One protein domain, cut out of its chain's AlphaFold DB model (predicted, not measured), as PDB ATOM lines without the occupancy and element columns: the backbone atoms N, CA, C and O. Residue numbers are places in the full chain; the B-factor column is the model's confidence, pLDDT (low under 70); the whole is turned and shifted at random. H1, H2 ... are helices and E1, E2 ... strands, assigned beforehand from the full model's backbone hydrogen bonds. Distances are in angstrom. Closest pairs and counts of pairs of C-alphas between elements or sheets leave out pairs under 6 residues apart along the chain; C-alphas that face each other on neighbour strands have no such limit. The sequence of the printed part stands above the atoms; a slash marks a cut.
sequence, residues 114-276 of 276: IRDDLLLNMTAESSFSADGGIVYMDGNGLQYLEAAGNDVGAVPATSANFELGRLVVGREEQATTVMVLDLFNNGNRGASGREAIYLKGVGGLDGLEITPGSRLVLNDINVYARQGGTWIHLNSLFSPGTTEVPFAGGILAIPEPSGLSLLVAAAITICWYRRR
ATOM      1  N   ILE A 114      86.850 137.291 109.445       98.62
ATOM      2  CA  ILE A 114      85.870 137.176 110.521       98.62
ATOM      3  C   ILE A 114      86.610 137.378 111.842       98.62
ATOM      4  O   ILE A 114      87.653 136.771 112.089       98.62
ATOM      5  N   ARG A 115      86.117 138.318 112.654       97.94
ATOM      6  CA  ARG A 115      86.749 138.709 113.923       97.94
ATOM      7  C   ARG A 115      86.159 138.007 115.146       97.94
ATOM      8  O   ARG A 115      86.685 138.196 116.239       97.94
ATOM      9  N   ASP A 116      85.088 137.248 114.960       97.81
ATOM     10  CA  ASP A 116      84.447 136.439 115.996       97.81
ATOM     11  C   ASP A 116      84.048 135.080 115.377       97.81
ATOM     12  O   ASP A 116      84.883 134.456 114.724       97.81
ATOM     13  N   ASP A 117      82.799 134.626 115.488       98.31
ATOM     14  CA  ASP A 117      82.409 133.287 115.029       98.31
ATOM     15  C   ASP A 117      81.997 133.220 113.550       98.31
ATOM     16  O   ASP A 117      81.408 134.154 113.000       98.31
ATOM     17  N   LEU A 118      82.202 132.056 112.925       98.31
ATOM     18  CA  LEU A 118      81.558 131.667 111.669       98.31
ATOM     19  C   LEU A 118      80.611 130.500 111.924       98.31
ATOM     20  O   LEU A 118      81.048 129.394 112.240       98.31
ATOM     21  N   LEU A 119      79.314 130.742 111.749       98.06
ATOM     22  CA  LEU A 119      78.277 129.770 112.072       98.06
ATOM     23  C   LEU A 119      77.364 129.501 110.886       98.06
ATOM     24  O   LEU A 119      76.854 130.429 110.251       98.06
ATOM     25  N   LEU A 120      77.136 128.219 110.623       96.44
ATOM     26  CA  LEU A 120      76.484 127.725 109.419       96.44
ATOM     27  C   LEU A 120      75.250 126.908 109.806       96.44
ATOM     28  O   LEU A 120      75.339 125.845 110.397       96.44
ATOM     29  N   ASN A 121      74.061 127.387 109.459       95.94
ATOM     30  CA  ASN A 121      72.813 126.640 109.648       95.94
ATOM     31  C   ASN A 121      72.142 126.335 108.299       95.94
ATOM     32  O   ASN A 121      70.919 126.352 108.166       95.94
ATOM     33  N   MET A 122      72.953 126.138 107.259       93.94
ATOM     34  CA  MET A 122      72.506 125.860 105.895       93.94
ATOM     35  C   MET A 122      72.447 124.357 105.665       93.94
ATOM     36  O   MET A 122      73.364 123.660 106.059       93.94
ATOM     37  N   THR A 123      71.400 123.856 105.014       92.44
ATOM     38  CA  THR A 123      71.255 122.408 104.761       92.44
ATOM     39  C   THR A 123      71.547 121.997 103.322       92.44
ATOM     40  O   THR A 123      71.674 120.818 103.016       92.44
ATOM     41  N   ALA A 124      71.621 122.965 102.408       92.31
ATOM     42  CA  ALA A 124      71.971 122.719 101.018       92.31
ATOM     43  C   ALA A 124      73.458 123.009 100.810       92.31
ATOM     44  O   ALA A 124      73.863 124.171 100.824       92.31
ATOM     45  N   GLU A 125      74.251 121.969 100.559       91.62
ATOM     46  CA  GLU A 125      75.696 122.074 100.292       91.62
ATOM     47  C   GLU A 125      75.999 123.034  99.136       91.62
ATOM     48  O   GLU A 125      76.926 123.833  99.202       91.62
ATOM     49  N   SER A 126      75.158 123.038  98.097       91.06
ATOM     50  CA  SER A 126      75.298 123.928  96.937       91.06
ATOM     51  C   SER A 126      75.099 125.417  97.251       91.06
ATOM     52  O   SER A 126      75.468 126.267  96.441       91.06
ATOM     53  N   SER A 127      74.537 125.752  98.417       92.94
ATOM     54  CA  SER A 127      74.441 127.131  98.902       92.94
ATOM     55  C   SER A 127      75.742 127.622  99.543       92.94
ATOM     56  O   SER A 127      75.844 128.815  99.827       92.94
ATOM     57  N   PHE A 128      76.731 126.749  99.759       95.44
ATOM     58  CA  PHE A 128      78.051 127.099 100.275       95.44
ATOM     59  C   PHE A 128      79.144 126.734  99.269       95.44
ATOM     60  O   PHE A 128      79.540 125.582  99.140       95.44
ATOM     61  N   SER A 129      79.671 127.730  98.568       94.81
ATOM     62  CA  SER A 129      80.805 127.562  97.659       94.81
ATOM     63  C   SER A 129      81.935 128.466  98.126       94.81
ATOM     64  O   SER A 129      82.072 129.599  97.673       94.81
ATOM     65  N   ALA A 130      82.718 127.975  99.084       95.62
ATOM     66  CA  ALA A 130      83.905 128.656  99.599       95.62
ATOM     67  C   ALA A 130      85.196 127.871  99.318       95.62
ATOM     68  O   ALA A 130      86.260 128.256  99.796       95.62
ATOM     69  N   ASP A 131      85.125 126.814  98.505       93.25
ATOM     70  CA  ASP A 131      86.215 125.881  98.198       93.25
ATOM     71  C   ASP A 131      87.352 126.512  97.372       93.25
ATOM     72  O   ASP A 131      88.455 125.972  97.299       93.25
ATOM     73  N   GLY A 132      87.099 127.679  96.775       92.81
ATOM     74  CA  GLY A 132      88.113 128.552  96.184       92.81
ATOM     75  C   GLY A 132      88.491 129.762  97.048       92.81
ATOM     76  O   GLY A 132      89.399 130.496  96.679       92.81
ATOM     77  N   GLY A 133      87.815 130.018  98.163       95.69
ATOM     78  CA  GLY A 133      88.019 131.216  98.978       95.69
ATOM     79  C   GLY A 133      89.089 131.064 100.059       95.69
ATOM     80  O   GLY A 133      89.506 129.957 100.401       95.69
ATOM     81  N   ILE A 134      89.498 132.197 100.631       98.12
ATOM     82  CA  ILE A 134      90.316 132.263 101.847       98.12
ATOM     83  C   ILE A 134      89.470 132.857 102.975       98.12
ATOM     84  O   ILE A 134      89.018 134.002 102.891       98.12
ATOM     85  N   VAL A 135      89.280 132.085 104.040       98.56
ATOM     86  CA  VAL A 135      88.610 132.509 105.269       98.56
ATOM     87  C   VAL A 135      89.668 132.792 106.327       98.56
ATOM     88  O   VAL A 135      90.407 131.898 106.735       98.56
ATOM     89  N   TYR A 136      89.734 134.040 106.778       98.62
ATOM     90  CA  TYR A 136      90.563 134.451 107.904       98.62
ATOM     91  C   TYR A 136      89.711 134.493 109.168       98.62
ATOM     92  O   TYR A 136      88.719 135.217 109.216       98.62
ATOM     93  N   MET A 137      90.129 133.757 110.189       98.69
ATOM     94  CA  MET A 137      89.591 133.822 111.546       98.69
ATOM     95  C   MET A 137      90.694 134.373 112.451       98.69
ATOM     96  O   MET A 137      91.546 133.637 112.949       98.69
ATOM     97  N   ASP A 138      90.754 135.704 112.551       97.56
ATOM     98  CA  ASP A 138      91.932 136.450 113.034       97.56
ATOM     99  C   ASP A 138      91.597 137.581 114.025       97.56
ATOM    100  O   ASP A 138      92.384 138.507 114.257       97.56
ATOM    101  N   GLY A 139      90.383 137.561 114.571       96.75
ATOM    102  CA  GLY A 139      90.001 138.380 115.716       96.75
ATOM    103  C   GLY A 139      90.649 137.968 117.040       96.75
ATOM    104  O   GLY A 139      91.492 137.074 117.116       96.75
ATOM    105  N   ASN A 140      90.264 138.660 118.106       92.75
ATOM    106  CA  ASN A 140      90.911 138.534 119.406       92.75
ATOM    107  C   ASN A 140      90.300 137.396 120.238       92.75
ATOM    108  O   ASN A 140      89.086 137.341 120.402       92.75
ATOM    109  N   GLY A 141      91.141 136.550 120.834       89.06
ATOM    110  CA  GLY A 141      90.697 135.516 121.769       89.06
ATOM    111  C   GLY A 141      90.167 134.244 121.103       89.06
ATOM    112  O   GLY A 141      90.761 133.745 120.144       89.06
ATOM    113  N   LEU A 142      89.108 133.682 121.693       95.12
ATOM    114  CA  LEU A 142      88.447 132.453 121.253       95.12
ATOM    115  C   LEU A 142      87.369 132.775 120.215       95.12
ATOM    116  O   LEU A 142      86.556 133.658 120.454       95.12
ATOM    117  N   GLN A 143      87.349 132.020 119.121       97.44
ATOM    118  CA  GLN A 143      86.334 132.054 118.070       97.44
ATOM    119  C   GLN A 143      85.821 130.653 117.790       97.44
ATOM    120  O   GLN A 143      86.545 129.671 117.982       97.44
ATOM    121  N   TYR A 144      84.609 130.562 117.262       97.81
ATOM    122  CA  TYR A 144      83.986 129.305 116.891       97.81
ATOM    123  C   TYR A 144      83.787 129.169 115.384       97.81
ATOM    124  O   TYR A 144      83.338 130.095 114.708       97.81
ATOM    125  N   LEU A 145      84.098 127.981 114.873       98.31
ATOM    126  CA  LEU A 145      83.856 127.583 113.492       98.31
ATOM    127  C   LEU A 145      82.888 126.400 113.465       98.31
ATOM    128  O   LEU A 145      83.190 125.341 114.012       98.31
ATOM    129  N   GLU A 146      81.749 126.577 112.810       97.50
ATOM    130  CA  GLU A 146      80.785 125.503 112.575       97.50
ATOM    131  C   GLU A 146      81.260 124.530 111.493       97.50
ATOM    132  O   GLU A 146      81.611 124.939 110.383       97.50
ATOM    133  N   ALA A 147      81.243 123.239 111.817       96.31
ATOM    134  CA  ALA A 147      81.334 122.149 110.859       96.31
ATOM    135  C   ALA A 147      79.977 121.896 110.214       96.31
ATOM    136  O   ALA A 147      78.977 121.896 110.908       96.31
ATOM    137  N   ALA A 148      79.980 121.674 108.899       95.44
ATOM    138  CA  ALA A 148      78.765 121.475 108.106       95.44
ATOM    139  C   ALA A 148      78.894 120.340 107.073       95.44
ATOM    140  O   ALA A 148      77.924 119.963 106.412       95.44
ATOM    141  N   GLY A 149      80.107 119.815 106.872       94.62
ATOM    142  CA  GLY A 149      80.386 118.793 105.867       94.62
ATOM    143  C   GLY A 149      80.013 117.395 106.349       94.62
ATOM    144  O   GLY A 149      80.133 117.073 107.529       94.62
ATOM    145  N   ASN A 150      79.609 116.537 105.422       93.50
ATOM    146  CA  ASN A 150      79.470 115.108 105.651       93.50
ATOM    147  C   ASN A 150      80.854 114.456 105.749       93.50
ATOM    148  O   ASN A 150      81.728 114.704 104.914       93.50
ATOM    149  N   ASP A 151      81.055 113.603 106.749       93.38
ATOM    150  CA  ASP A 151      82.319 112.894 106.933       93.38
ATOM    151  C   ASP A 151      82.458 111.738 105.932       93.38
ATOM    152  O   ASP A 151      81.913 110.646 106.103       93.38
ATOM    153  N   VAL A 152      83.227 111.992 104.880       91.75
ATOM    154  CA  VAL A 152      83.599 111.029 103.837       91.75
ATOM    155  C   VAL A 152      85.059 110.572 103.947       91.75
ATOM    156  O   VAL A 152      85.564 109.888 103.057       91.75
ATOM    157  N   GLY A 153      85.755 110.925 105.035       91.69
ATOM    158  CA  GLY A 153      87.170 110.613 105.230       91.69
ATOM    159  C   GLY A 153      88.133 111.558 104.502       91.69
ATOM    160  O   GLY A 153      87.735 112.562 103.913       91.69
ATOM    161  N   ALA A 154      89.427 111.221 104.536       91.00
ATOM    162  CA  ALA A 154      90.523 112.015 103.966       91.00
ATOM    163  C   ALA A 154      90.654 111.838 102.441       91.00
ATOM    164  O   ALA A 154      91.694 111.426 101.926       91.00
ATOM    165  N   VAL A 155      89.579 112.124 101.713       85.25
ATOM    166  CA  VAL A 155      89.509 112.012 100.253       85.25
ATOM    167  C   VAL A 155      89.065 113.338  99.643       85.25
ATOM    168  O   VAL A 155      88.409 114.135 100.313       85.25
ATOM    169  N   PRO A 156      89.391 113.602  98.366       76.06
ATOM    170  CA  PRO A 156      88.738 114.680  97.643       76.06
ATOM    171  C   PRO A 156      87.233 114.417  97.628       76.06
ATOM    172  O   PRO A 156      86.808 113.344  97.192       76.06
ATOM    173  N   ALA A 157      86.434 115.379  98.082       68.69
ATOM    174  CA  ALA A 157      84.996 115.276  97.917       68.69
ATOM    175  C   ALA A 157      84.659 115.255  96.416       68.69
ATOM    176  O   ALA A 157      85.258 115.964  95.600       68.69
ATOM    177  N   THR A 158      83.731 114.381  96.038       66.94
ATOM    178  CA  THR A 158      83.253 114.227  94.655       66.94
ATOM    179  C   THR A 158      82.041 115.115  94.355       66.94
ATOM    180  O   THR A 158      81.641 115.239  93.198       66.94
ATOM    181  N   SER A 159      81.486 115.758  95.384       71.62
ATOM    182  CA  SER A 159      80.389 116.726  95.358       71.62
ATOM    183  C   SER A 159      80.685 117.864  96.337       71.62
ATOM    184  O   SER A 159      81.578 117.728  97.171       71.62
ATOM    185  N   ALA A 160      79.940 118.971  96.239       84.69
ATOM    186  CA  ALA A 160      80.002 120.039  97.238       84.69
ATOM    187  C   ALA A 160      79.758 119.457  98.637       84.69
ATOM    188  O   ALA A 160      78.855 118.645  98.793       84.69
ATOM    189  N   ASN A 161      80.561 119.850  99.624       91.88
ATOM    190  CA  ASN A 161      80.514 119.303 100.981       91.88
ATOM    191  C   ASN A 161      80.876 120.362 102.034       91.88
ATOM    192  O   ASN A 161      81.635 120.105 102.970       91.88
ATOM    193  N   PHE A 162      80.394 121.591 101.828       94.12
ATOM    194  CA  PHE A 162      80.742 122.753 102.649       94.12
ATOM    195  C   PHE A 162      82.257 123.015 102.750       94.12
ATOM    196  O   PHE A 162      82.746 123.504 103.769       94.12
ATOM    197  N   GLU A 163      83.030 122.695 101.706       94.44
ATOM    198  CA  GLU A 163      84.480 122.847 101.786       94.44
ATOM    199  C   GLU A 163      84.906 124.319 101.820       94.44
ATOM    200  O   GLU A 163      84.342 125.188 101.147       94.44
ATOM    201  N   LEU A 164      85.980 124.575 102.563       96.38
ATOM    202  CA  LEU A 164      86.729 125.820 102.509       96.38
ATOM    203  C   LEU A 164      87.954 125.627 101.619       96.38
ATOM    204  O   LEU A 164      88.628 124.596 101.681       96.38
ATOM    205  N   GLY A 165      88.286 126.637 100.821       96.25
ATOM    206  CA  GLY A 165      89.535 126.662 100.070       96.25
ATOM    207  C   GLY A 165      90.702 126.731 101.037       96.25
ATOM    208  O   GLY A 165      91.515 125.815 101.106       96.25
ATOM    209  N   ARG A 166      90.751 127.779 101.855       97.62
ATOM    210  CA  ARG A 166      91.756 127.915 102.905       97.62
ATOM    211  C   ARG A 166      91.180 128.532 104.166       97.62
ATOM    212  O   ARG A 166      90.468 129.528 104.087       97.62
ATOM    213  N   LEU A 167      91.554 127.973 105.311       98.62
ATOM    214  CA  LEU A 167      91.366 128.574 106.624       98.62
ATOM    215  C   LEU A 167      92.708 129.121 107.122       98.62
ATOM    216  O   LEU A 167      93.708 128.402 107.136       98.62
ATOM    217  N   VAL A 168      92.717 130.383 107.540       98.50
ATOM    218  CA  VAL A 168      93.855 131.025 108.207       98.50
ATOM    219  C   VAL A 168      93.438 131.389 109.625       98.50
ATOM    220  O   VAL A 168      92.467 132.121 109.814       98.50
ATOM    221  N   VAL A 169      94.170 130.876 110.614       98.69
ATOM    222  CA  VAL A 169      93.896 131.103 112.038       98.69
ATOM    223  C   VAL A 169      94.911 132.080 112.624       98.69
ATOM    224  O   VAL A 169      96.114 131.803 112.667       98.69
ATOM    225  N   GLY A 170      94.409 133.218 113.100       97.88
ATOM    226  CA  GLY A 170      95.201 134.336 113.608       97.88
ATOM    227  C   GLY A 170      95.891 135.161 112.525       97.88
ATOM    228  O   GLY A 170      95.670 134.978 111.327       97.88
ATOM    229  N   ARG A 171      96.715 136.112 112.965       95.62
ATOM    230  CA  ARG A 171      97.525 136.993 112.110       95.62
ATOM    231  C   ARG A 171      98.783 137.436 112.850       95.62
ATOM    232  O   ARG A 171      98.910 137.230 114.055       95.62
ATOM    233  N   GLU A 172      99.691 138.087 112.130       90.69
ATOM    234  CA  GLU A 172     100.859 138.726 112.740       90.69
ATOM    235  C   GLU A 172     100.427 139.624 113.915       90.69
ATOM    236  O   GLU A 172      99.437 140.352 113.819       90.69
ATOM    237  N   GLU A 173     101.129 139.499 115.044       88.81
ATOM    238  CA  GLU A 173     100.874 140.217 116.307       88.81
ATOM    239  C   GLU A 173      99.544 139.910 117.023       88.81
ATOM    240  O   GLU A 173      99.294 140.445 118.103       88.81
ATOM    241  N   GLN A 174      98.699 139.022 116.490       93.06
ATOM    242  CA  GLN A 174      97.438 138.638 117.124       93.06
ATOM    243  C   GLN A 174      97.245 137.125 117.048       93.06
ATOM    244  O   GLN A 174      96.714 136.588 116.074       93.06
ATOM    245  N   ALA A 175      97.624 136.456 118.136       95.19
ATOM    246  CA  ALA A 175      97.260 135.069 118.353       95.19
ATOM    247  C   ALA A 175      95.735 134.932 118.492       95.19
ATOM    248  O   ALA A 175      95.085 135.727 119.185       95.19
ATOM    249  N   THR A 176      95.187 133.896 117.863       97.62
ATOM    250  CA  THR A 176      93.760 133.558 117.900       97.62
ATOM    251  C   THR A 176      93.597 132.077 118.212       97.62
ATOM    252  O   THR A 176      94.349 131.239 117.716       97.62
ATOM    253  N   THR A 177      92.606 131.739 119.034       98.19
ATOM    254  CA  THR A 177      92.150 130.354 119.182       98.19
ATOM    255  C   THR A 177      90.856 130.186 118.410       98.19
ATOM    256  O   THR A 177      89.871 130.834 118.738       98.19
ATOM    257  N   VAL A 178      90.836 129.307 117.416       98.50
ATOM    258  CA  VAL A 178      89.601 128.884 116.745       98.50
ATOM    259  C   VAL A 178      89.238 127.501 117.249       98.50
ATOM    260  O   VAL A 178      90.085 126.614 117.295       98.50
ATOM    261  N   MET A 179      87.986 127.310 117.631       97.94
ATOM    262  CA  MET A 179      87.452 126.042 118.098       97.94
ATOM    263  C   MET A 179      86.356 125.565 117.153       97.94
ATOM    264  O   MET A 179      85.393 126.280 116.892       97.94
ATOM    265  N   VAL A 180      86.504 124.343 116.653       97.38
ATOM    266  CA  VAL A 180      85.531 123.726 115.752       97.38
ATOM    267  C   VAL A 180      84.374 123.155 116.562       97.38
ATOM    268  O   VAL A 180      84.591 122.492 117.572       97.38
ATOM    269  N   LEU A 181      83.143 123.393 116.129       94.81
ATOM    270  CA  LEU A 181      81.941 122.855 116.758       94.81
ATOM    271  C   LEU A 181      80.964 122.297 115.719       94.81
ATOM    272  O   LEU A 181      81.099 122.555 114.530       94.81
ATOM    273  N   ASP A 182      79.986 121.537 116.199       93.50
ATOM    274  CA  ASP A 182      78.813 121.069 115.450       93.50
ATOM    275  C   ASP A 182      77.592 121.347 116.339       93.50
ATOM    276  O   ASP A 182      77.199 120.541 117.198       93.50
ATOM    277  N   LEU A 183      77.089 122.575 116.234       92.56
ATOM    278  CA  LEU A 183      75.930 123.091 116.950       92.56
ATOM    279  C   LEU A 183      74.652 122.886 116.134       92.56
ATOM    280  O   LEU A 183      73.616 122.530 116.706       92.56
ATOM    281  N   PHE A 184      74.715 123.096 114.820       92.50
ATOM    282  CA  PHE A 184      73.588 122.956 113.909       92.50
ATOM    283  C   PHE A 184      73.719 121.663 113.118       92.50
ATOM    284  O   PHE A 184      74.748 121.380 112.542       92.50
ATOM    285  N   ASN A 185      72.642 120.881 113.052       91.06
ATOM    286  CA  ASN A 185      72.605 119.758 112.124       91.06
ATOM    287  C   ASN A 185      72.272 120.298 110.729       91.06
ATOM    288  O   ASN A 185      71.106 120.588 110.442       91.06
ATOM    289  N   ASN A 186      73.280 120.416 109.874       89.50
ATOM    290  CA  ASN A 186      73.136 120.801 108.477       89.50
ATOM    291  C   ASN A 186      72.592 119.654 107.601       89.50
ATOM    292  O   ASN A 186      72.350 119.838 106.413       89.50
ATOM    293  N   GLY A 187      72.296 118.494 108.197       91.25
ATOM    294  CA  GLY A 187      71.819 117.296 107.505       91.25
ATOM    295  C   GLY A 187      72.950 116.337 107.144       91.25
ATOM    296  O   GLY A 187      72.687 115.317 106.511       91.25
ATOM    297  N   ASN A 188      74.171 116.647 107.585       91.19
ATOM    298  CA  ASN A 188      75.403 115.989 107.178       91.19
ATOM    299  C   ASN A 188      76.092 115.229 108.317       91.19
ATOM    300  O   ASN A 188      77.182 114.687 108.139       91.19
ATOM    301  N   ARG A 189      75.453 115.128 109.487       90.31
ATOM    302  CA  ARG A 189      75.938 114.269 110.571       90.31
ATOM    303  C   ARG A 189      76.003 112.821 110.093       90.31
ATOM    304  O   ARG A 189      74.976 112.195 109.826       90.31
ATOM    305  N   GLY A 190      77.224 112.299 109.996       76.19
ATOM    306  CA  GLY A 190      77.486 110.928 109.575       76.19
ATOM    307  C   GLY A 190      77.137 109.901 110.657       76.19
ATOM    308  O   GLY A 190      76.482 110.194 111.658       76.19
ATOM    309  N   ALA A 191      77.637 108.674 110.499       74.81
ATOM    310  CA  ALA A 191      77.422 107.591 111.469       74.81
ATOM    311  C   ALA A 191      77.995 107.889 112.872       74.81
ATOM    312  O   ALA A 191      77.515 107.337 113.860       74.81
ATOM    313  N   SER A 192      78.997 108.771 112.966       75.94
ATOM    314  CA  SER A 192      79.557 109.281 114.227       75.94
ATOM    315  C   SER A 192      78.618 110.245 114.963       75.94
ATOM    316  O   SER A 192      78.874 110.587 116.115       75.94
ATOM    317  N   GLY A 193      77.539 110.699 114.315       85.69
ATOM    318  CA  GLY A 193      76.634 111.718 114.839       85.69
ATOM    319  C   GLY A 193      77.201 113.138 114.787       85.69
ATOM    320  O   GLY A 193      76.589 114.030 115.373       85.69
ATOM    321  N   ARG A 194      78.337 113.340 114.103       91.44
ATOM    322  CA  ARG A 194      79.001 114.634 113.919       91.44
ATOM    323  C   ARG A 194      79.219 114.962 112.446       91.44
ATOM    324  O   ARG A 194      79.391 114.056 111.629       91.44
ATOM    325  N   GLU A 195      79.207 116.250 112.136       94.50
ATOM    326  CA  GLU A 195      79.685 116.815 110.868       94.50
ATOM    327  C   GLU A 195      81.217 116.968 110.879       94.50
ATOM    328  O   GLU A 195      81.875 116.715 111.889       94.50
ATOM    329  N   ALA A 196      81.802 117.321 109.735       95.31
ATOM    330  CA  ALA A 196      83.241 117.427 109.516       95.31
ATOM    331  C   ALA A 196      83.631 118.737 108.808       95.31
ATOM    332  O   ALA A 196      82.807 119.412 108.185       95.31
ATOM    333  N   ILE A 197      84.918 119.087 108.890       96.50
ATOM    334  CA  ILE A 197      85.523 120.223 108.179       96.50
ATOM    335  C   ILE A 197      86.454 119.714 107.077       96.50
ATOM    336  O   ILE A 197      87.307 118.859 107.319       96.50
ATOM    337  N   TYR A 198      86.354 120.324 105.894       96.62
ATOM    338  CA  TYR A 198      87.223 120.065 104.747       96.62
ATOM    339  C   TYR A 198      87.929 121.342 104.290       96.62
ATOM    340  O   TYR A 198      87.283 122.311 103.893       96.62
ATOM    341  N   LEU A 199      89.262 121.327 104.319       97.12
ATOM    342  CA  LEU A 199      90.126 122.438 103.914       97.12
ATOM    343  C   LEU A 199      90.938 122.042 102.673       97.12
ATOM    344  O   LEU A 199      91.941 121.334 102.770       97.12
ATOM    345  N   LYS A 200      90.496 122.469 101.490       94.81
ATOM    346  CA  LYS A 200      90.914 121.930 100.180       94.81
ATOM    347  C   LYS A 200      92.260 122.443  99.659       94.81
ATOM    348  O   LYS A 200      92.873 121.793  98.808       94.81
ATOM    349  N   GLY A 201      92.718 123.584 100.148       94.44
ATOM    350  CA  GLY A 201      93.773 124.384  99.530       94.44
ATOM    351  C   GLY A 201      93.252 125.224  98.360       94.44
ATOM    352  O   GLY A 201      92.276 124.874  97.695       94.44
ATOM    353  N   VAL A 202      93.928 126.338  98.078       94.06
ATOM    354  CA  VAL A 202      93.552 127.292  97.020       94.06
ATOM    355  C   VAL A 202      94.795 127.873  96.358       94.06
ATOM    356  O   VAL A 202      95.739 128.257  97.035       94.06
ATOM    357  N   GLY A 203      94.812 127.956  95.023       89.19
ATOM    358  CA  GLY A 203      95.892 128.641  94.299       89.19
ATOM    359  C   GLY A 203      97.291 128.060  94.549       89.19
ATOM    360  O   GLY A 203      98.271 128.793  94.491       89.19
ATOM    361  N   GLY A 204      97.385 126.762  94.864       89.75
ATOM    362  CA  GLY A 204      98.638 126.093  95.237       89.75
ATOM    363  C   GLY A 204      99.020 126.215  96.717       89.75
ATOM    364  O   GLY A 204     100.004 125.610  97.126       89.75
ATOM    365  N   LEU A 205      98.245 126.951  97.514       94.62
ATOM    366  CA  LEU A 205      98.410 127.063  98.961       94.62
ATOM    367  C   LEU A 205      97.712 125.906  99.675       94.62
ATOM    368  O   LEU A 205      96.676 125.412  99.219       94.62
ATOM    369  N   ASP A 206      98.257 125.531 100.827       96.94
ATOM    370  CA  ASP A 206      97.661 124.539 101.714       96.94
ATOM    371  C   ASP A 206      96.313 125.004 102.279       96.94
ATOM    372  O   ASP A 206      96.050 126.201 102.428       96.94
ATOM    373  N   GLY A 207      95.455 124.040 102.616       97.25
ATOM    374  CA  GLY A 207      94.107 124.301 103.121       97.25
ATOM    375  C   GLY A 207      94.074 124.925 104.515       97.25
ATOM    376  O   GLY A 207      93.107 125.602 104.851       97.25
ATOM    377  N   LEU A 208      95.121 124.737 105.321       98.44
ATOM    378  CA  LEU A 208      95.203 125.291 106.671       98.44
ATOM    379  C   LEU A 208      96.517 126.034 106.881       98.44
ATOM    380  O   LEU A 208      97.585 125.485 106.619       98.44
ATOM    381  N   GLU A 209      96.415 127.243 107.420       98.12
ATOM    382  CA  GLU A 209      97.508 127.992 108.032       98.12
ATOM    383  C   GLU A 209      97.133 128.335 109.473       98.12
ATOM    384  O   GLU A 209      96.029 128.821 109.733       98.12
ATOM    385  N   ILE A 210      98.053 128.105 110.408       98.25
ATOM    386  CA  ILE A 210      97.909 128.545 111.793       98.25
ATOM    387  C   ILE A 210      99.091 129.457 112.084       98.25
ATOM    388  O   ILE A 210     100.238 129.024 112.117       98.25
ATOM    389  N   THR A 211      98.824 130.740 112.278       96.88
ATOM    390  CA  THR A 211      99.891 131.713 112.524       96.88
ATOM    391  C   THR A 211     100.608 131.445 113.857       96.88
ATOM    392  O   THR A 211     100.012 130.858 114.768       96.88
ATOM    393  N   PRO A 212     101.881 131.861 114.015       96.12
ATOM    394  CA  PRO A 212     102.624 131.647 115.254       96.12
ATOM    395  C   PRO A 212     101.877 132.150 116.495       96.12
ATOM    396  O   PRO A 212     101.404 133.283 116.539       96.12
ATOM    397  N   GLY A 213     101.772 131.293 117.514       95.25
ATOM    398  CA  GLY A 213     101.034 131.568 118.755       95.25
ATOM    399  C   GLY A 213      99.528 131.281 118.691       95.25
ATOM    400  O   GLY A 213      98.887 131.216 119.739       95.25
ATOM    401  N   SER A 214      98.969 131.059 117.500       98.25
ATOM    402  CA  SER A 214      97.555 130.725 117.302       98.25
ATOM    403  C   SER A 214      97.279 129.225 117.426       98.25
ATOM    404  O   SER A 214      98.186 128.385 117.364       98.25
ATOM    405  N   ARG A 215      96.002 128.883 117.623       98.25
ATOM    406  CA  ARG A 215      95.542 127.517 117.902       98.25
ATOM    407  C   ARG A 215      94.282 127.181 117.113       98.25
ATOM    408  O   ARG A 215      93.342 127.972 117.112       98.25
ATOM    409  N   LEU A 216      94.224 125.983 116.536       98.50
ATOM    410  CA  LEU A 216      92.983 125.376 116.047       98.50
ATOM    411  C   LEU A 216      92.624 124.176 116.934       98.50
ATOM    412  O   LEU A 216      93.377 123.208 117.012       98.50
ATOM    413  N   VAL A 217      91.479 124.245 117.609       97.88
ATOM    414  CA  VAL A 217      90.976 123.215 118.523       97.88
ATOM    415  C   VAL A 217      89.908 122.389 117.814       97.88
ATOM    416  O   VAL A 217      88.867 122.924 117.440       97.88
ATOM    417  N   LEU A 218      90.154 121.091 117.632       95.88
ATOM    418  CA  LEU A 218      89.311 120.215 116.805       95.88
ATOM    419  C   LEU A 218      88.090 119.649 117.544       95.88
ATOM    420  O   LEU A 218      87.164 119.169 116.899       95.88
ATOM    421  N   ASN A 219      88.071 119.688 118.881       89.12
ATOM    422  CA  ASN A 219      87.066 118.990 119.694       89.12
ATOM    423  C   ASN A 219      86.941 117.504 119.288       89.12
ATOM    424  O   ASN A 219      87.953 116.841 119.061       89.12
ATOM    425  N   ASP A 220      85.721 116.975 119.233       88.06
ATOM    426  CA  ASP A 220      85.373 115.648 118.722       88.06
ATOM    427  C   ASP A 220      84.990 115.676 117.228       88.06
ATOM    428  O   ASP A 220      84.360 114.742 116.734       88.06
ATOM    429  N   ILE A 221      85.362 116.740 116.508       93.94
ATOM    430  CA  ILE A 221      85.014 116.955 115.103       93.94
ATOM    431  C   ILE A 221      86.160 116.515 114.198       93.94
ATOM    432  O   ILE A 221      87.317 116.893 114.399       93.94
ATOM    433  N   ASN A 222      85.834 115.729 113.170       95.50
ATOM    434  CA  ASN A 222      86.809 115.329 112.165       95.50
ATOM    435  C   ASN A 222      87.154 116.510 111.257       95.50
ATOM    436  O   ASN A 222      86.281 117.134 110.652       95.50
ATOM    437  N   VAL A 223      88.449 116.804 111.149       97.06
ATOM    438  CA  VAL A 223      88.965 117.870 110.292       97.06
ATOM    439  C   VAL A 223      89.973 117.292 109.316       97.06
ATOM    440  O   VAL A 223      90.961 116.663 109.705       97.06
ATOM    441  N   TYR A 224      89.734 117.535 108.035       97.44
ATOM    442  CA  TYR A 224      90.589 117.110 106.942       97.44
ATOM    443  C   TYR A 224      91.173 118.337 106.257       97.44
ATOM    444  O   TYR A 224      90.442 119.235 105.842       97.44
ATOM    445  N   ALA A 225      92.494 118.379 106.113       97.25
ATOM    446  CA  ALA A 225      93.166 119.471 105.426       97.25
ATOM    447  C   ALA A 225      94.101 118.942 104.351       97.25
ATOM    448  O   ALA A 225      94.855 117.993 104.571       97.25
ATOM    449  N   ARG A 226      94.076 119.586 103.189       96.19
ATOM    450  CA  ARG A 226      95.031 119.330 102.126       96.19
ATOM    451  C   ARG A 226      96.316 120.103 102.400       96.19
ATOM    452  O   ARG A 226      96.295 121.328 102.477       96.19
ATOM    453  N   GLN A 227      97.414 119.378 102.551       95.81
ATOM    454  CA  GLN A 227      98.732 119.896 102.903       95.81
ATOM    455  C   GLN A 227      99.773 119.266 101.982       95.81
ATOM    456  O   GLN A 227      99.776 118.046 101.792       95.81
ATOM    457  N   GLY A 228     100.611 120.078 101.339       93.69
ATOM    458  CA  GLY A 228     101.564 119.609 100.332       93.69
ATOM    459  C   GLY A 228     100.896 118.813  99.202       93.69
ATOM    460  O   GLY A 228     101.482 117.878  98.665       93.69
ATOM    461  N   GLY A 229      99.634 119.126  98.883       91.44
ATOM    462  CA  GLY A 229      98.840 118.426  97.869       91.44
ATOM    463  C   GLY A 229      98.125 117.145  98.330       91.44
ATOM    464  O   GLY A 229      97.303 116.636  97.559       91.44
ATOM    465  N   THR A 230      98.342 116.678  99.562       93.75
ATOM    466  CA  THR A 230      97.759 115.441 100.119       93.75
ATOM    467  C   THR A 230      96.717 115.749 101.190       93.75
ATOM    468  O   THR A 230      96.913 116.649 101.998       93.75
ATOM    469  N   TRP A 231      95.612 115.003 101.218       95.94
ATOM    470  CA  TRP A 231      94.627 115.096 102.299       95.94
ATOM    471  C   TRP A 231      95.141 114.424 103.572       95.94
ATOM    472  O   TRP A 231      95.566 113.271 103.546       95.94
ATOM    473  N   ILE A 232      95.072 115.146 104.687       96.44
ATOM    474  CA  ILE A 232      95.478 114.682 106.013       96.44
ATOM    475  C   ILE A 232      94.272 114.772 106.943       96.44
ATOM    476  O   ILE A 232      93.627 115.817 107.021       96.44
ATOM    477  N   HIS A 233      93.986 113.695 107.675       96.94
ATOM    478  CA  HIS A 233      93.054 113.716 108.804       96.94
ATOM    479  C   HIS A 233      93.766 114.277 110.033       96.94
ATOM    480  O   HIS A 233      94.617 113.606 110.615       96.94
ATOM    481  N   LEU A 234      93.451 115.509 110.424       97.62
ATOM    482  CA  LEU A 234      94.199 116.222 111.462       97.62
ATOM    483  C   LEU A 234      94.072 115.561 112.838       97.62
ATOM    484  O   LEU A 234      95.037 115.539 113.596       97.62
ATOM    485  N   ASN A 235      92.924 114.953 113.144       95.50
ATOM    486  CA  ASN A 235      92.711 114.245 114.409       95.50
ATOM    487  C   ASN A 235      93.638 113.024 114.558       95.50
ATOM    488  O   ASN A 235      93.979 112.650 115.675       95.50
ATOM    489  N   SER A 236      94.087 112.421 113.450       95.81
ATOM    490  CA  SER A 236      95.011 111.277 113.477       95.81
ATOM    491  C   SER A 236      96.455 111.646 113.844       95.81
ATOM    492  O   SER A 236      97.273 110.762 114.086       95.81
ATOM    493  N   LEU A 237      96.778 112.944 113.900       96.69
ATOM    494  CA  LEU A 237      98.118 113.429 114.246       96.69
ATOM    495  C   LEU A 237      98.411 113.340 115.751       96.69
ATOM    496  O   LEU A 237      99.568 113.424 116.161       96.69
ATOM    497  N   PHE A 238      97.379 113.169 116.579       96.06
ATOM    498  CA  PHE A 238      97.518 113.082 118.027       96.06
ATOM    499  C   PHE A 238      97.863 111.648 118.437       96.06
ATOM    500  O   PHE A 238      97.082 110.716 118.252       96.06
ATOM    501  N   SER A 239      99.045 111.470 119.028       93.75
ATOM    502  CA  SER A 239      99.400 110.205 119.680       93.75
ATOM    503  C   SER A 239      98.605 110.027 120.982       93.75
ATOM    504  O   SER A 239      98.187 111.025 121.575       93.75
ATOM    505  N   PRO A 240      98.406 108.792 121.483       90.81
ATOM    506  CA  PRO A 240      97.715 108.569 122.752       90.81
ATOM    507  C   PRO A 240      98.276 109.443 123.885       90.81
ATOM    508  O   PRO A 240      99.482 109.454 124.127       90.81
ATOM    509  N   GLY A 241      97.398 110.188 124.563       87.25
ATOM    510  CA  GLY A 241      97.762 111.106 125.652       87.25
ATOM    511  C   GLY A 241      98.336 112.459 125.212       87.25
ATOM    512  O   GLY A 241      98.681 113.266 126.067       87.25
ATOM    513  N   THR A 242      98.437 112.726 123.908       93.06
ATOM    514  CA  THR A 242      98.836 114.035 123.372       93.06
ATOM    515  C   THR A 242      97.596 114.870 123.077       93.06
ATOM    516  O   THR A 242      96.718 114.415 122.348       93.06
ATOM    517  N   THR A 243      97.536 116.093 123.602       94.38
ATOM    518  CA  THR A 243      96.411 117.023 123.388       94.38
ATOM    519  C   THR A 243      96.766 118.242 122.549       94.38
ATOM    520  O   THR A 243      95.873 118.970 122.122       94.38
ATOM    521  N   GLU A 244      98.049 118.429 122.230       96.81
ATOM    522  CA  GLU A 244      98.553 119.494 121.365       96.81
ATOM    523  C   GLU A 244      99.652 118.968 120.437       96.81
ATOM    524  O   GLU A 244     100.545 118.243 120.877       96.81
ATOM    525  N   VAL A 245      99.615 119.359 119.163       97.50
ATOM    526  CA  VAL A 245     100.673 119.062 118.187       97.50
ATOM    527  C   VAL A 245     101.017 120.312 117.366       97.50
ATOM    528  O   VAL A 245     100.106 121.018 116.922       97.50
ATOM    529  N   PRO A 246     102.307 120.617 117.136       97.81
ATOM    530  CA  PRO A 246     102.699 121.683 116.220       97.81
ATOM    531  C   PRO A 246     102.239 121.391 114.791       97.81
ATOM    532  O   PRO A 246     102.442 120.287 114.284       97.81
ATOM    533  N   PHE A 247     101.645 122.380 114.127       97.44
ATOM    534  CA  PHE A 247     101.145 122.227 112.763       97.44
ATOM    535  C   PHE A 247     100.983 123.571 112.054       97.44
ATOM    536  O   PHE A 247     100.502 124.535 112.645       97.44
ATOM    537  N   ALA A 248     101.349 123.625 110.769       92.06
ATOM    538  CA  ALA A 248     101.118 124.767 109.876       92.06
ATOM    539  C   ALA A 248     101.522 126.153 110.438       92.06
ATOM    540  O   ALA A 248     100.895 127.147 110.086       92.06
ATOM    541  N   GLY A 249     102.556 126.211 111.292       92.50
ATOM    542  CA  GLY A 249     103.074 127.438 111.922       92.50
ATOM    543  C   GLY A 249     102.607 127.694 113.365       92.50
ATOM    544  O   GLY A 249     103.232 128.489 114.065       92.50
ATOM    545  N   GLY A 250     101.576 126.985 113.832       97.12
ATOM    546  CA  GLY A 250     100.987 127.129 115.165       97.12
ATOM    547  C   GLY A 250     100.682 125.774 115.802       97.12
ATOM    548  O   GLY A 250     101.466 124.834 115.663       97.12
ATOM    549  N   ILE A 251      99.564 125.676 116.528       98.31
ATOM    550  CA  ILE A 251      99.195 124.478 117.299       98.31
ATOM    551  C   ILE A 251      97.823 123.942 116.874       98.31
ATOM    552  O   ILE A 251      96.832 124.674 116.858       98.31
ATOM    553  N   LEU A 252      97.747 122.639 116.602       98.19
ATOM    554  CA  LEU A 252      96.494 121.888 116.652       98.19
ATOM    555  C   LEU A 252      96.278 121.382 118.071       98.19
ATOM    556  O   LEU A 252      97.218 120.898 118.701       98.19
ATOM    557  N   ALA A 253      95.045 121.442 118.555       97.06
ATOM    558  CA  ALA A 253      94.700 120.945 119.877       97.06
ATOM    559  C   ALA A 253      93.402 120.135 119.879       97.06
ATOM    560  O   ALA A 253      92.511 120.344 119.056       97.06
ATOM    561  N   ILE A 254      93.273 119.259 120.865       93.62
ATOM    562  CA  ILE A 254      92.015 118.635 121.278       93.62
ATOM    563  C   ILE A 254      91.780 118.973 122.759       93.62
ATOM    564  O   ILE A 254      92.752 119.117 123.503       93.62
ATOM    565  N   PRO A 255      90.528 119.155 123.216       84.00
ATOM    566  CA  PRO A 255      90.262 119.428 124.623       84.00
ATOM    567  C   PRO A 255      90.767 118.291 125.507       84.00
ATOM    568  O   PRO A 255      90.537 117.117 125.215       84.00
ATOM    569  N   GLU A 256      91.375 118.645 126.637       68.25
ATOM    570  CA  GLU A 256      91.585 117.692 127.725       68.25
ATOM    571  C   GLU A 256      90.228 117.100 128.165       68.25
ATOM    572  O   GLU A 256      89.218 117.817 128.153       68.25
ATOM    573  N   PRO A 257      90.163 115.835 128.617       56.91
ATOM    574  CA  PRO A 257      88.912 115.196 129.039       56.91
ATOM    575  C   PRO A 257      88.110 115.992 130.086       56.91
ATOM    576  O   PRO A 257      86.882 115.927 130.112       56.91
ATOM    577  N   SER A 258      88.781 116.783 130.930       50.47
ATOM    578  CA  SER A 258      88.164 117.671 131.929       50.47
ATOM    579  C   SER A 258      87.603 118.983 131.350       50.47
ATOM    580  O   SER A 258      86.787 119.636 131.999       50.47
ATOM    581  N   GLY A 259      87.996 119.369 130.133       48.03
ATOM    582  CA  GLY A 259      87.505 120.555 129.422       48.03
ATOM    583  C   GLY A 259      86.156 120.353 128.723       48.03
ATOM    584  O   GLY A 259      85.445 121.326 128.462       48.03
ATOM    585  N   LEU A 260      85.750 119.101 128.480       51.72
ATOM    586  CA  LEU A 260      84.486 118.758 127.811       51.72
ATOM    587  C   LEU A 260      83.244 119.239 128.586       51.72
ATOM    588  O   LEU A 260      82.220 119.561 127.985       51.72
ATOM    589  N   SER A 261      83.332 119.356 129.916       44.50
ATOM    590  CA  SER A 261      82.233 119.830 130.771       44.50
ATOM    591  C   SER A 261      81.935 121.330 130.608       44.50
ATOM    592  O   SER A 261      80.794 121.747 130.796       44.50
ATOM    593  N   LEU A 262      82.933 122.142 130.235       46.97
ATOM    594  CA  LEU A 262      82.768 123.585 129.996       46.97
ATOM    595  C   LEU A 262      82.219 123.881 128.587       46.97
ATOM    596  O   LEU A 262      81.483 124.847 128.390       46.97
ATOM    597  N   LEU A 263      82.537 123.020 127.619       50.59
ATOM    598  CA  LEU A 263      82.126 123.129 126.215       50.59
ATOM    599  C   LEU A 263      80.601 123.071 126.029       50.59
ATOM    600  O   LEU A 263      80.038 123.844 125.251       50.59
ATOM    601  N   VAL A 264      79.911 122.233 126.811       50.03
ATOM    602  CA  VAL A 264      78.438 122.166 126.822       50.03
ATOM    603  C   VAL A 264      77.824 123.480 127.329       50.03
ATOM    604  O   VAL A 264      76.799 123.921 126.813       50.03
ATOM    605  N   ALA A 265      78.462 124.162 128.285       46.75
ATOM    606  CA  ALA A 265      77.971 125.434 128.813       46.75
ATOM    607  C   ALA A 265      78.141 126.598 127.814       46.75
ATOM    608  O   ALA A 265      77.276 127.475 127.745       46.75
ATOM    609  N   ALA A 266      79.203 126.590 127.001       50.84
ATOM    610  CA  ALA A 266      79.426 127.591 125.954       50.84
ATOM    611  C   ALA A 266      78.402 127.462 124.810       50.84
ATOM    612  O   ALA A 266      77.755 128.447 124.459       50.84
ATOM    613  N   ALA A 267      78.154 126.242 124.316       49.50
ATOM    614  CA  ALA A 267      77.118 125.971 123.314       49.50
ATOM    615  C   ALA A 267      75.707 126.368 123.804       49.50
ATOM    616  O   ALA A 267      74.922 126.963 123.064       49.50
ATOM    617  N   ILE A 268      75.397 126.116 125.084       50.22
ATOM    618  CA  ILE A 268      74.140 126.560 125.707       50.22
ATOM    619  C   ILE A 268      74.081 128.093 125.806       50.22
ATOM    620  O   ILE A 268      73.034 128.669 125.522       50.22
ATOM    621  N   THR A 269      75.180 128.771 126.149       49.97
ATOM    622  CA  THR A 269      75.231 130.243 126.239       49.97
ATOM    623  C   THR A 269      75.049 130.904 124.870       49.97
ATOM    624  O   THR A 269      74.279 131.858 124.757       49.97
ATOM    625  N   ILE A 270      75.655 130.344 123.816       56.22
ATOM    626  CA  ILE A 270      75.460 130.772 122.420       56.22
ATOM    627  C   ILE A 270      73.982 130.635 122.014       56.22
ATOM    628  O   ILE A 270      73.420 131.549 121.414       56.22
ATOM    629  N   CYS A 271      73.311 129.550 122.413       46.56
ATOM    630  CA  CYS A 271      71.871 129.371 122.202       46.56
ATOM    631  C   CYS A 271      70.992 130.304 123.064       46.56
ATOM    632  O   CYS A 271      69.918 130.714 122.621       46.56
ATOM    633  N   TRP A 272      71.413 130.650 124.288       39.69
ATOM    634  CA  TRP A 272      70.638 131.476 125.229       39.69
ATOM    635  C   TRP A 272      70.723 132.980 124.950       39.69
ATOM    636  O   TRP A 272      69.720 133.676 125.113       39.69
ATOM    637  N   TYR A 273      71.867 133.490 124.487       41.25
ATOM    638  CA  TYR A 273      72.013 134.910 124.137       41.25
ATOM    639  C   TYR A 273      71.182 135.300 122.896       41.25
ATOM    640  O   TYR A 273      70.911 136.472 122.677       41.25
ATOM    641  N   ARG A 274      70.713 134.310 122.121       50.50
ATOM    642  CA  ARG A 274      69.953 134.471 120.864       50.50
ATOM    643  C   ARG A 274      68.430 134.449 121.011       50.50
ATOM    644  O   ARG A 274      67.715 134.492 120.017       50.50
ATOM    645  N   ARG A 275      67.906 134.348 122.238       33.31
ATOM    646  CA  ARG A 275      66.456 134.426 122.523       33.31
ATOM    647  C   ARG A 275      66.020 135.762 123.141       33.31
ATOM    648  O   ARG A 275      64.903 135.836 123.654       33.31
ATOM    649  N   ARG A 276      66.875 136.787 123.144       32.88
ATOM    650  CA  ARG A 276      66.558 138.126 123.664       32.88
ATOM    651  C   ARG A 276      66.706 139.188 122.593       32.88
ATOM    652  O   ARG A 276      67.708 139.116 121.855       32.88
TER     653      ARG A 276
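What this domain is: This is residues 114 to 276 of the 276 residues of an uncharacterized protein of Planctomycetes bacterium (UniProt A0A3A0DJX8). The chain is wound in stacked turns round three walls of strands: E2, E4 and E7 make one wall, E3, E5, E8 and E12 another, and E6 and E9 a third, so that one turn passes through E4, E5 and E6 and the next through E7, E8 and E9. The coil is uneven: before it E1 lies by the end of E3, beyond its last turn the chain folds back in the hairpins E9 and E10 and E11 and E12 with little H1 between them, and the long last helix, H2, lies away from the body. The printed part has 163 residues with twelve named strands and two named helices, in the order E1 to E10, H1, E11, E12, H2. The class is mixed, helices and strands, with 79 residues, under half, in named elements. The whole is compact, with a radius of gyration of the C-alphas of 14.9 A, and spans 42 by 36 by 32 A.

Where its parts are: Find C-alpha 118 at (81.558, 131.667, 111.669), where E1 begins; it ends at residue 120. E2, residues 128 to 137, is 17.5 A long and bends by 98 degrees at residue 132. E3 is residues 141 to 146, 16.8 A long, and E4 is residues 164 to 169, 13.0 A. E5, residues 176 to 181, measures 16.0 A. Then come E6, residues 196 to 199, E7, residues 208 to 210, and E8, residues 215 to 217. E9, residues 222 to 227, is 15.8 A long, and E10 is residues 230 to 233. H1, residues 234 to 237, follows at once; E11 is residues 244 to 247 and E12 residues 250 to 253. Look for C-alpha 260 at (84.486, 118.758, 127.811): from there H2 runs 24.5 A to C-alpha 275 at (66.456, 134.426, 122.523).

How they stand to each other: Start with the largest sheet, in the order E3, E5, E8, E12, E11, mixed and strongly twisted. Here E3 and E5 are parallel, with N 143 and O 177 2.8 A apart; E5 and E8 are parallel, with N 217 and O 178 at 2.8 A; E8 and E12 are parallel, with N 216 and O 251 at 2.9 A. E11 and E12 are an antiparallel hairpin, with N 245 and O 252 at 2.9 A. The second sheet, E2, E4, E7, is all parallel: N 135 and O 166 are 2.8 A apart, and N 169 and O 209 2.9 A. These two sheets form a sandwich, two sheets face to face, with best planes 27 degrees apart and strands at 48 degrees. In the third sheet, E6, E9, E10, E6 and E9 are parallel, with N 199 and O 224 at 2.8 A, and E9 and E10 are an antiparallel hairpin, with N 227 and O 230 at 2.8 A. The closest C-alphas of E4 and E6, Leu 164 and Leu 199, are 5.0 A apart. E1 pairs with no named strand; its closest C-alpha to E3 is that of Leu 119, 5.0 A from that of Glu 146. H1 only grazes the first and third sheets. H2 is on none of the three sheets and is apart from E1 to E11. In H2, 8 of 12 O i to N i+4 pairs are within hydrogen-bond range; H1 is too short for such a pair.

The domain as a whole: The C-alphas farthest apart, of Gly 228 and Arg 276, are 46.0 A from each other. The printed part has no cut, and Arg 276 is the chain's last residue. The long links are E3 to E4, with 17 residues, and E5 to E6, with 14. Mean pLDDT of the printed part is 87.9; residues 157 to 158 and 256 to 276 are under 70, and H2 has a mean of 47.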